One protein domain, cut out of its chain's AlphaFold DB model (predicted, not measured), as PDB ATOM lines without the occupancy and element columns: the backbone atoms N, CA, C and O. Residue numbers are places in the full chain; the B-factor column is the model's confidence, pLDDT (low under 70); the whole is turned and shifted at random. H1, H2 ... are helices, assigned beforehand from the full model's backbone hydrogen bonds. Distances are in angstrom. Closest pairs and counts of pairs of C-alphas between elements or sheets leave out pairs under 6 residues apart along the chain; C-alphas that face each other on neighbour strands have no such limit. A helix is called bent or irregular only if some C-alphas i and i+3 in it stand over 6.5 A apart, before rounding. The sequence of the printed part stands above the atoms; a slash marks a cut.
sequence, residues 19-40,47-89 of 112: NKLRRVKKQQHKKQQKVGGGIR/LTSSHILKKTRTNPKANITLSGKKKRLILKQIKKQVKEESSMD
ATOM      1  N   ASN A  19     -31.072   6.474 -54.143       93.31
ATOM      2  CA  ASN A  19     -31.906   6.801 -52.978       93.31
ATOM      3  C   ASN A  19     -31.117   6.724 -51.660       93.31
ATOM      4  O   ASN A  19     -31.212   7.622 -50.815       93.31
ATOM      5  N   LYS A  20     -30.259   5.706 -51.504       93.56
ATOM      6  CA  LYS A  20     -29.380   5.558 -50.333       93.56
ATOM      7  C   LYS A  20     -28.308   6.649 -50.313       93.56
ATOM      8  O   LYS A  20     -28.073   7.232 -49.257       93.56
ATOM      9  N   LEU A  21     -27.724   6.989 -51.466       93.19
ATOM     10  CA  LEU A  21     -26.758   8.087 -51.590       93.19
ATOM     11  C   LEU A  21     -27.367   9.437 -51.194       93.19
ATOM     12  O   LEU A  21     -26.782  10.156 -50.383       93.19
ATOM     13  N   ARG A  22     -28.562   9.766 -51.706       93.50
ATOM     14  CA  ARG A  22     -29.291  10.993 -51.336       93.50
ATOM     15  C   ARG A  22     -29.580  11.026 -49.833       93.50
ATOM     16  O   ARG A  22     -29.352  12.054 -49.195       93.50
ATOM     17  N   ARG A  23     -30.013   9.900 -49.248       94.69
ATOM     18  CA  ARG A  23     -30.275   9.779 -47.803       94.69
ATOM     19  C   ARG A  23     -29.019  10.030 -46.967       94.69
ATOM     20  O   ARG A  23     -29.062  10.852 -46.054       94.69
ATOM     21  N   VAL A  24     -27.912   9.367 -47.295       93.94
ATOM     22  CA  VAL A  24     -26.627   9.517 -46.591       93.94
ATOM     23  C   VAL A  24     -26.108  10.949 -46.713       93.94
ATOM     24  O   VAL A  24     -25.781  11.559 -45.699       93.94
ATOM     25  N   LYS A  25     -26.135  11.536 -47.917       93.00
ATOM     26  CA  LYS A  25     -25.710  12.927 -48.143       93.00
ATOM     27  C   LYS A  25     -26.548  13.916 -47.322       93.00
ATOM     28  O   LYS A  25     -25.993  14.809 -46.688       93.00
ATOM     29  N   LYS A  26     -27.873  13.726 -47.254       92.94
ATOM     30  CA  LYS A  26     -28.772  14.551 -46.422       92.94
ATOM     31  C   LYS A  26     -28.456  14.418 -44.929       92.94
ATOM     32  O   LYS A  26     -28.483  15.418 -44.216       92.94
ATOM     33  N   GLN A  27     -28.154  13.212 -44.444       91.69
ATOM     34  CA  GLN A  27     -27.756  13.002 -43.046       91.69
ATOM     35  C   GLN A  27     -26.396  13.633 -42.732       91.69
ATOM     36  O   GLN A  27     -26.269  14.309 -41.713       91.69
ATOM     37  N   GLN A  28     -25.413  13.479 -43.620       89.50
ATOM     38  CA  GLN A  28     -24.090  14.083 -43.473       89.50
ATOM     39  C   GLN A  28     -24.181  15.612 -43.456       89.50
ATOM     40  O   GLN A  28     -23.628  16.240 -42.558       89.50
ATOM     41  N   HIS A  29     -24.963  16.202 -44.362       85.88
ATOM     42  CA  HIS A  29     -25.227  17.639 -44.382       85.88
ATOM     43  C   HIS A  29     -25.908  18.114 -43.088       85.88
ATOM     44  O   HIS A  29     -25.465  19.077 -42.469       85.88
ATOM     45  N   LYS A  30     -26.929  17.391 -42.601       83.56
ATOM     46  CA  LYS A  30     -27.556  17.682 -41.298       83.56
ATOM     47  C   LYS A  30     -26.560  17.580 -40.136       83.56
ATOM     48  O   LYS A  30     -26.638  18.382 -39.210       83.56
ATOM     49  N   LYS A  31     -25.642  16.606 -40.152       82.00
ATOM     50  CA  LYS A  31     -24.600  16.443 -39.125       82.00
ATOM     51  C   LYS A  31     -23.601  17.601 -39.175       82.00
ATOM     52  O   LYS A  31     -23.338  18.198 -38.141       82.00
ATOM     53  N   GLN A  32     -23.131  17.979 -40.362       77.81
ATOM     54  CA  GLN A  32     -22.236  19.124 -40.558       77.81
ATOM     55  C   GLN A  32     -22.885  20.443 -40.128       77.81
ATOM     56  O   GLN A  32     -22.253  21.225 -39.435       77.81
ATOM     57  N   GLN A  33     -24.165  20.668 -40.434       70.31
ATOM     58  CA  GLN A  33     -24.882  21.857 -39.958       70.31
ATOM     59  C   GLN A  33     -25.070  21.874 -38.434       70.31
ATOM     60  O   GLN A  33     -25.023  22.940 -37.822       70.31
ATOM     61  N   LYS A  34     -25.248  20.710 -37.794       65.62
ATOM     62  CA  LYS A  34     -25.271  20.608 -36.326       65.62
ATOM     63  C   LYS A  34     -23.902  20.912 -35.709       65.62
ATOM     64  O   LYS A  34     -23.858  21.607 -34.703       65.62
ATOM     65  N   VAL A  35     -22.822  20.413 -36.316       60.69
ATOM     66  CA  VAL A  35     -21.446  20.534 -35.800       60.69
ATOM     67  C   VAL A  35     -20.828  21.909 -36.101       60.69
ATOM     68  O   VAL A  35     -20.187  22.478 -35.231       60.69
ATOM     69  N   GLY A  36     -21.058  22.482 -37.288       51.19
ATOM     70  CA  GLY A  36     -20.465  23.756 -37.719       51.19
ATOM     71  C   GLY A  36     -21.390  24.980 -37.665       51.19
ATOM     72  O   GLY A  36     -20.912  26.106 -37.749       51.19
ATOM     73  N   GLY A  37     -22.712  24.799 -37.539       50.38
ATOM     74  CA  GLY A  37     -23.686  25.883 -37.745       50.38
ATOM     75  C   GLY A  37     -24.652  26.182 -36.595       50.38
ATOM     76  O   GLY A  37     -25.214  27.272 -36.576       50.38
ATOM     77  N   GLY A  38     -24.862  25.265 -35.644       48.03
ATOM     78  CA  GLY A  38     -25.922  25.397 -34.627       48.03
ATOM     79  C   GLY A  38     -25.456  25.713 -33.205       48.03
ATOM     80  O   GLY A  38     -26.282  26.027 -32.356       48.03
ATOM     81  N   ILE A  39     -24.150  25.617 -32.949       48.09
ATOM     82  CA  ILE A  39     -23.504  25.949 -31.670       48.09
ATOM     83  C   ILE A  39     -22.384  26.957 -31.953       48.09
ATOM     84  O   ILE A  39     -21.361  27.013 -31.278       48.09
ATOM     85  N   ARG A  40     -22.550  27.784 -32.992       47.62
ATOM     86  CA  ARG A  40     -21.855  29.064 -32.981       47.62
ATOM     87  C   ARG A  40     -22.446  29.776 -31.789       47.62
ATOM     88  O   ARG A  40     -23.627  30.118 -31.822       47.62
ATOM     89  N   LEU A  47     -26.112  42.182 -22.963       76.75
ATOM     90  CA  LEU A  47     -27.343  41.988 -22.197       76.75
ATOM     91  C   LEU A  47     -27.934  40.579 -22.419       76.75
ATOM     92  O   LEU A  47     -28.942  40.408 -23.115       76.75
ATOM     93  N   THR A  48     -27.367  39.558 -21.774       78.81
ATOM     94  CA  THR A  48     -28.008  38.236 -21.637       78.81
ATOM     95  C   THR A  48     -28.625  38.051 -20.246       78.81
ATOM     96  O   THR A  48     -28.048  38.396 -19.225       78.81
ATOM     97  N   SER A  49     -29.846  37.508 -20.185       81.69
ATOM     98  CA  SER A  49     -30.525  37.207 -18.914       81.69
ATOM     99  C   SER A  49     -30.238  35.772 -18.458       81.69
ATOM    100  O   SER A  49     -30.136  34.867 -19.290       81.69
ATOM    101  N   SER A  50     -30.220  35.526 -17.143       85.69
ATOM    102  CA  SER A  50     -30.069  34.188 -16.544       85.69
ATOM    103  C   SER A  50     -31.056  33.154 -17.103       85.69
ATOM    104  O   SER A  50     -30.692  31.996 -17.308       85.69
ATOM    105  N   HIS A  51     -32.287  33.562 -17.425       85.00
ATOM    106  CA  HIS A  51     -33.274  32.692 -18.068       85.00
ATOM    107  C   HIS A  51     -32.829  32.254 -19.470       85.00
ATOM    108  O   HIS A  51     -32.919  31.074 -19.812       85.00
ATOM    109  N   ILE A  52     -32.311  33.197 -20.264       86.12
ATOM    110  CA  ILE A  52     -31.802  32.937 -21.615       86.12
ATOM    111  C   ILE A  52     -30.619  31.969 -21.531       86.12
ATOM    112  O   ILE A  52     -30.595  30.985 -22.267       86.12
ATOM    113  N   LEU A  53     -29.699  32.177 -20.585       82.12
ATOM    114  CA  LEU A  53     -28.565  31.279 -20.337       82.12
ATOM    115  C   LEU A  53     -29.026  29.866 -19.942       82.12
ATOM    116  O   LEU A  53     -28.613  28.890 -20.566       82.12
ATOM    117  N   LYS A  54     -29.941  29.735 -18.971       85.56
ATOM    118  CA  LYS A  54     -30.469  28.430 -18.521       85.56
ATOM    119  C   LYS A  54     -31.131  27.645 -19.656       85.56
ATOM    120  O   LYS A  54     -30.892  26.449 -19.804       85.56
ATOM    121  N   LYS A  55     -31.952  28.309 -20.469       84.62
ATOM    122  CA  LYS A  55     -32.708  27.667 -21.554       84.62
ATOM    123  C   LYS A  55     -31.863  27.390 -22.798       84.62
ATOM    124  O   LYS A  55     -32.105  26.392 -23.466       84.62
ATOM    125  N   THR A  56     -30.865  28.222 -23.100       77.62
ATOM    126  CA  THR A  56     -29.919  27.957 -24.202       77.62
ATOM    127  C   THR A  56     -28.878  26.898 -23.842       77.62
ATOM    128  O   THR A  56     -28.461  26.148 -24.721       77.62
ATOM    129  N   ARG A  57     -28.519  26.764 -22.557       81.00
ATOM    130  CA  ARG A  57     -27.666  25.676 -22.053       81.00
ATOM    131  C   ARG A  57     -28.319  24.304 -22.229       81.00
ATOM    132  O   ARG A  57     -27.645  23.367 -22.635       81.00
ATOM    133  N   THR A  58     -29.614  24.175 -21.929       81.12
ATOM    134  CA  THR A  58     -30.348  22.906 -22.084       81.12
ATOM    135  C   THR A  58     -30.830  22.666 -23.514       81.12
ATOM    136  O   THR A  58     -30.818  21.530 -23.980       81.12
ATOM    137  N   ASN A  59     -31.219  23.719 -24.239       78.56
ATOM    138  CA  ASN A  59     -31.571  23.648 -25.653       78.56
ATOM    139  C   ASN A  59     -30.862  24.759 -26.452       78.56
ATOM    140  O   ASN A  59     -31.358  25.891 -26.502       78.56
ATOM    141  N   PRO A  60     -29.770  24.447 -27.174       74.25
ATOM    142  CA  PRO A  60     -29.015  25.451 -27.928       74.25
ATOM    143  C   PRO A  60     -29.824  26.096 -29.065       74.25
ATOM    144  O   PRO A  60     -29.465  27.168 -29.548       74.25
ATOM    145  N   LYS A  61     -30.946  25.488 -29.477       72.06
ATOM    146  CA  LYS A  61     -31.840  26.002 -30.526       72.06
ATOM    147  C   LYS A  61     -32.991  26.858 -29.996       72.06
ATOM    148  O   LYS A  61     -33.854  27.250 -30.779       72.06
ATOM    149  N   ALA A  62     -33.048  27.132 -28.694       77.25
ATOM    150  CA  ALA A  62     -34.102  27.964 -28.130       77.25
ATOM    151  C   ALA A  62     -34.061  29.382 -28.741       77.25
ATOM    152  O   ALA A  62     -33.083  30.121 -28.566       77.25
ATOM    153  N   ASN A  63     -35.132  29.774 -29.440       73.50
ATOM    154  CA  ASN A  63     -35.288  31.111 -30.023       73.50
ATOM    155  C   ASN A  63     -35.857  32.095 -28.994       73.50
ATOM    156  O   ASN A  63     -36.948  32.637 -29.135       73.50
ATOM    157  N   ILE A  64     -35.119  32.247 -27.903       76.12
ATOM    158  CA  ILE A  64     -35.408  33.201 -26.844       76.12
ATOM    159  C   ILE A  64     -34.292  34.241 -26.827       76.12
ATOM    160  O   ILE A  64     -33.099  33.913 -26.847       76.12
ATOM    161  N   THR A  65     -34.697  35.499 -26.825       79.69
ATOM    162  CA  THR A  65     -33.839  36.678 -26.737       79.69
ATOM    163  C   THR A  65     -34.580  37.736 -25.926       79.69
ATOM    164  O   THR A  65     -35.769  37.594 -25.622       79.69
ATOM    165  N   LEU A  66     -33.892  38.806 -25.536       82.12
ATOM    166  CA  LEU A  66     -34.598  39.981 -25.040       82.12
ATOM    167  C   LEU A  66     -35.369  40.615 -26.202       82.12
ATOM    168  O   LEU A  66     -34.797  40.873 -27.258       82.12
ATOM    169  N   SER A  67     -36.656  40.916 -25.992       85.75
ATOM    170  CA  SER A  67     -37.411  41.763 -26.922       85.75
ATOM    171  C   SER A  67     -36.669  43.086 -27.140       85.75
ATOM    172  O   SER A  67     -36.117  43.649 -26.190       85.75
ATOM    173  N   GLY A  68     -36.697  43.624 -28.363       87.56
ATOM    174  CA  GLY A  68     -35.995  44.867 -28.705       87.56
ATOM    175  C   GLY A  68     -36.377  46.045 -27.800       87.56
ATOM    176  O   GLY A  68     -35.509  46.809 -27.376       87.56
ATOM    177  N   LYS A  69     -37.656  46.142 -27.400       91.88
ATOM    178  CA  LYS A  69     -38.126  47.149 -26.429       91.88
ATOM    179  C   LYS A  69     -37.442  46.974 -25.071       91.88
ATOM    180  O   LYS A  69     -36.993  47.954 -24.488       91.88
ATOM    181  N   LYS A  70     -37.316  45.732 -24.593       88.44
ATOM    182  CA  LYS A  70     -36.661  45.412 -23.318       88.44
ATOM    183  C   LYS A  70     -35.158  45.701 -23.373       88.44
ATOM    184  O   LYS A  70     -34.649  46.339 -22.459       88.44
ATOM    185  N   LYS A  71     -34.475  45.329 -24.464       88.25
ATOM    186  CA  LYS A  71     -33.052  45.655 -24.687       88.25
ATOM    187  C   LYS A  71     -32.820  47.170 -24.637       88.25
ATOM    188  O   LYS A  71     -31.959  47.632 -23.896       88.25
ATOM    189  N   ARG A  72     -33.646  47.954 -25.342       92.06
ATOM    190  CA  ARG A  72     -33.568  49.426 -25.342       92.06
ATOM    191  C   ARG A  72     -33.775  50.035 -23.953       92.06
ATOM    192  O   ARG A  72     -33.042  50.947 -23.585       92.06
ATOM    193  N   LEU A  73     -34.765  49.557 -23.197       94.38
ATOM    194  CA  LEU A  73     -35.046  50.075 -21.854       94.38
ATOM    195  C   LEU A  73     -33.897  49.798 -20.878       94.38
ATOM    196  O   LEU A  73     -33.503  50.705 -20.154       94.38
ATOM    197  N   ILE A  74     -33.320  48.594 -20.907       91.38
ATOM    198  CA  ILE A  74     -32.177  48.249 -20.048       91.38
ATOM    199  C   ILE A  74     -30.959  49.108 -20.409       91.38
ATOM    200  O   ILE A  74     -30.352  49.698 -19.523       91.38
ATOM    201  N   LEU A  75     -30.645  49.270 -21.701       91.94
ATOM    202  CA  LEU A  75     -29.544  50.142 -22.132       91.94
ATOM    203  C   LEU A  75     -29.758  51.604 -21.718       91.94
ATOM    204  O   LEU A  75     -28.803  52.280 -21.346       91.94
ATOM    205  N   LYS A  76     -31.000  52.103 -21.767       94.94
ATOM    206  CA  LYS A  76     -31.331  53.454 -21.292       94.94
ATOM    207  C   LYS A  76     -31.072  53.591 -19.790       94.94
ATOM    208  O   LYS A  76     -30.536  54.612 -19.376       94.94
ATOM    209  N   GLN A  77     -31.433  52.576 -19.006       94.25
ATOM    210  CA  GLN A  77     -31.219  52.576 -17.561       94.25
ATOM    211  C   GLN A  77     -29.728  52.556 -17.214       94.25
ATOM    212  O   GLN A  77     -29.293  53.403 -16.446       94.25
ATOM    213  N   ILE A  78     -28.948  51.674 -17.847       93.00
ATOM    214  CA  ILE A  78     -27.491  51.604 -17.651       93.00
ATOM    215  C   ILE A  78     -26.844  52.949 -17.994       93.00
ATOM    216  O   ILE A  78     -26.087  53.487 -17.199       93.00
ATOM    217  N   LYS A  79     -27.196  53.553 -19.138       93.62
ATOM    218  CA  LYS A  79     -26.681  54.882 -19.513       93.62
ATOM    219  C   LYS A  79     -27.030  55.963 -18.492       93.62
ATOM    220  O   LYS A  79     -26.231  56.865 -18.276       93.62
ATOM    221  N   LYS A  80     -28.230  55.901 -17.906       95.62
ATOM    222  CA  LYS A  80     -28.656  56.844 -16.871       95.62
ATOM    223  C   LYS A  80     -27.821  56.669 -15.597       95.62
ATOM    224  O   LYS A  80     -27.317  57.667 -15.107       95.62
ATOM    225  N   GLN A  81     -27.626  55.431 -15.144       93.06
ATOM    226  CA  GLN A  81     -26.805  55.109 -13.970       93.06
ATOM    227  C   GLN A  81     -25.354  55.548 -14.158       93.06
ATOM    228  O   GLN A  81     -24.851  56.291 -13.334       93.06
ATOM    229  N   VAL A  82     -24.735  55.219 -15.297       93.31
ATOM    230  CA  VAL A  82     -23.364  55.658 -15.617       93.31
ATOM    231  C   VAL A  82     -23.256  57.184 -15.619       93.31
ATOM    232  O   VAL A  82     -22.279  57.738 -15.130       93.31
ATOM    233  N   LYS A  83     -24.267  57.886 -16.150       93.19
ATOM    234  CA  LYS A  83     -24.295  59.351 -16.124       93.19
ATOM    235  C   LYS A  83     -24.405  59.888 -14.694       93.19
ATOM    236  O   LYS A  83     -23.696  60.832 -14.368       93.19
ATOM    237  N   GLU A  84     -25.282  59.312 -13.874       91.38
ATOM    238  CA  GLU A  84     -25.459  59.695 -12.469       91.38
ATOM    239  C   GLU A  84     -24.176  59.456 -11.664       91.38
ATOM    240  O   GLU A  84     -23.697  60.398 -11.041       91.38
ATOM    241  N   GLU A  85     -23.567  58.275 -11.781       90.44
ATOM    242  CA  GLU A  85     -22.265  57.928 -11.190       90.44
ATOM    243  C   GLU A  85     -21.187  58.937 -11.617       90.44
ATOM    244  O   GLU A  85     -20.619  59.617 -10.770       90.44
ATOM    245  N   SER A  86     -21.023  59.178 -12.924       86.38
ATOM    246  CA  SER A  86     -20.036  60.147 -13.433       86.38
ATOM    247  C   SER A  86     -20.290  61.600 -13.004       86.38
ATOM    248  O   SER A  86     -19.368  62.408 -12.987       86.38
ATOM    249  N   SER A  87     -21.541  61.959 -12.694       82.19
ATOM    250  CA  SER A  87     -21.898  63.297 -12.202       82.19
ATOM    251  C   SER A  87     -21.754  63.433 -10.687       82.19
ATOM    252  O   SER A  87     -21.654  64.552 -10.187       82.19
ATOM    253  N   MET A  88     -21.770  62.307  -9.970       67.75
ATOM    254  CA  MET A  88     -21.604  62.221  -8.520       67.75
ATOM    255  C   MET A  88     -20.161  61.933  -8.102       67.75
ATOM    256  O   MET A  88     -19.859  62.108  -6.923       67.75
ATOM    257  N   ASP A  89     -19.277  61.557  -9.035       60.00
ATOM    258  CA  ASP A  89     -17.830  61.451  -8.826       60.00
ATOM    259  C   ASP A  89     -17.200  62.841  -8.593       60.00
ATOM    260  O   ASP A  89     -16.433  63.384  -9.389       60.00
TER     261      ASP A  89
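Overview. This is residues 19 to 40 and 47 to 89 of the 112 residues of the protein "Predicted protein" of Nematostella vectensis (UniProt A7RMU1). The printed part is a long, thin rod made of three helices strung out along its length: H1 makes one end and sticks out with its residues 19 to 37, H3 makes the other end and sticks out with its residues 76 to 88, and the short helix H2 lies between them. H1 and H3 run nearly the same way along the rod, H2 runs back against them, and the link after H2 folds back past it to reach H3; no helix packs on another. The printed part has 65 residues with three named helices in the order H1, H2, H3 and no named strand, and its class is all helix. The whole is extended, with a radius of gyration of the C-alphas of 20.8 A, and the C-alphas span 71 by 19 by 18 A along their three main axes.

Along the chain. H1 is residues 19 to 37 and measures 25.8 A from first to last C-alpha; it begins with C-alpha 19 at (-31.906, 6.801, -52.978). H2 is residues 50 to 58, 9 residues, and its C-alpha 50 is at (-30.069, 34.188, -16.544). H3, residues 68 to 88, is the longest helix with 21 residues and 30.3 A from first to last C-alpha; it ends with C-alpha 88 at (-21.604, 62.221, -8.520). None of the three helices is bent or irregular.

Arrangement. H1 touches no helix, and residues 19 to 37, which belong to H1, stand free. H1 and H2 are apart, with no C-alpha of the one within 8 A of the other. H2 and H3 are apart by the same measure, and H1 and H3 are apart too. Residues 76 to 89, of which 76 to 88 belong to H3, stand free. In H1, H2 and H3 every O i to N i+4 pair is within hydrogen-bond range.

Size, cuts and confidence. The two C-alphas farthest apart are those of Asn 19 and Met 88, 71.8 A. Residues 41 to 46 are cut out and not printed, and C-alpha 40 and C-alpha 47 are 17.7 A apart across the cut. The link from H1 to H2 runs across this cut, with 12 residues between the two helices in the chain, 6 of them not printed. The link from H2 to H3 has 9 residues and is short but not tight. The mean pLDDT of the printed part is 82.2, and the 9 residues under 70 are residues 34 to 40 and residues 88 to 89.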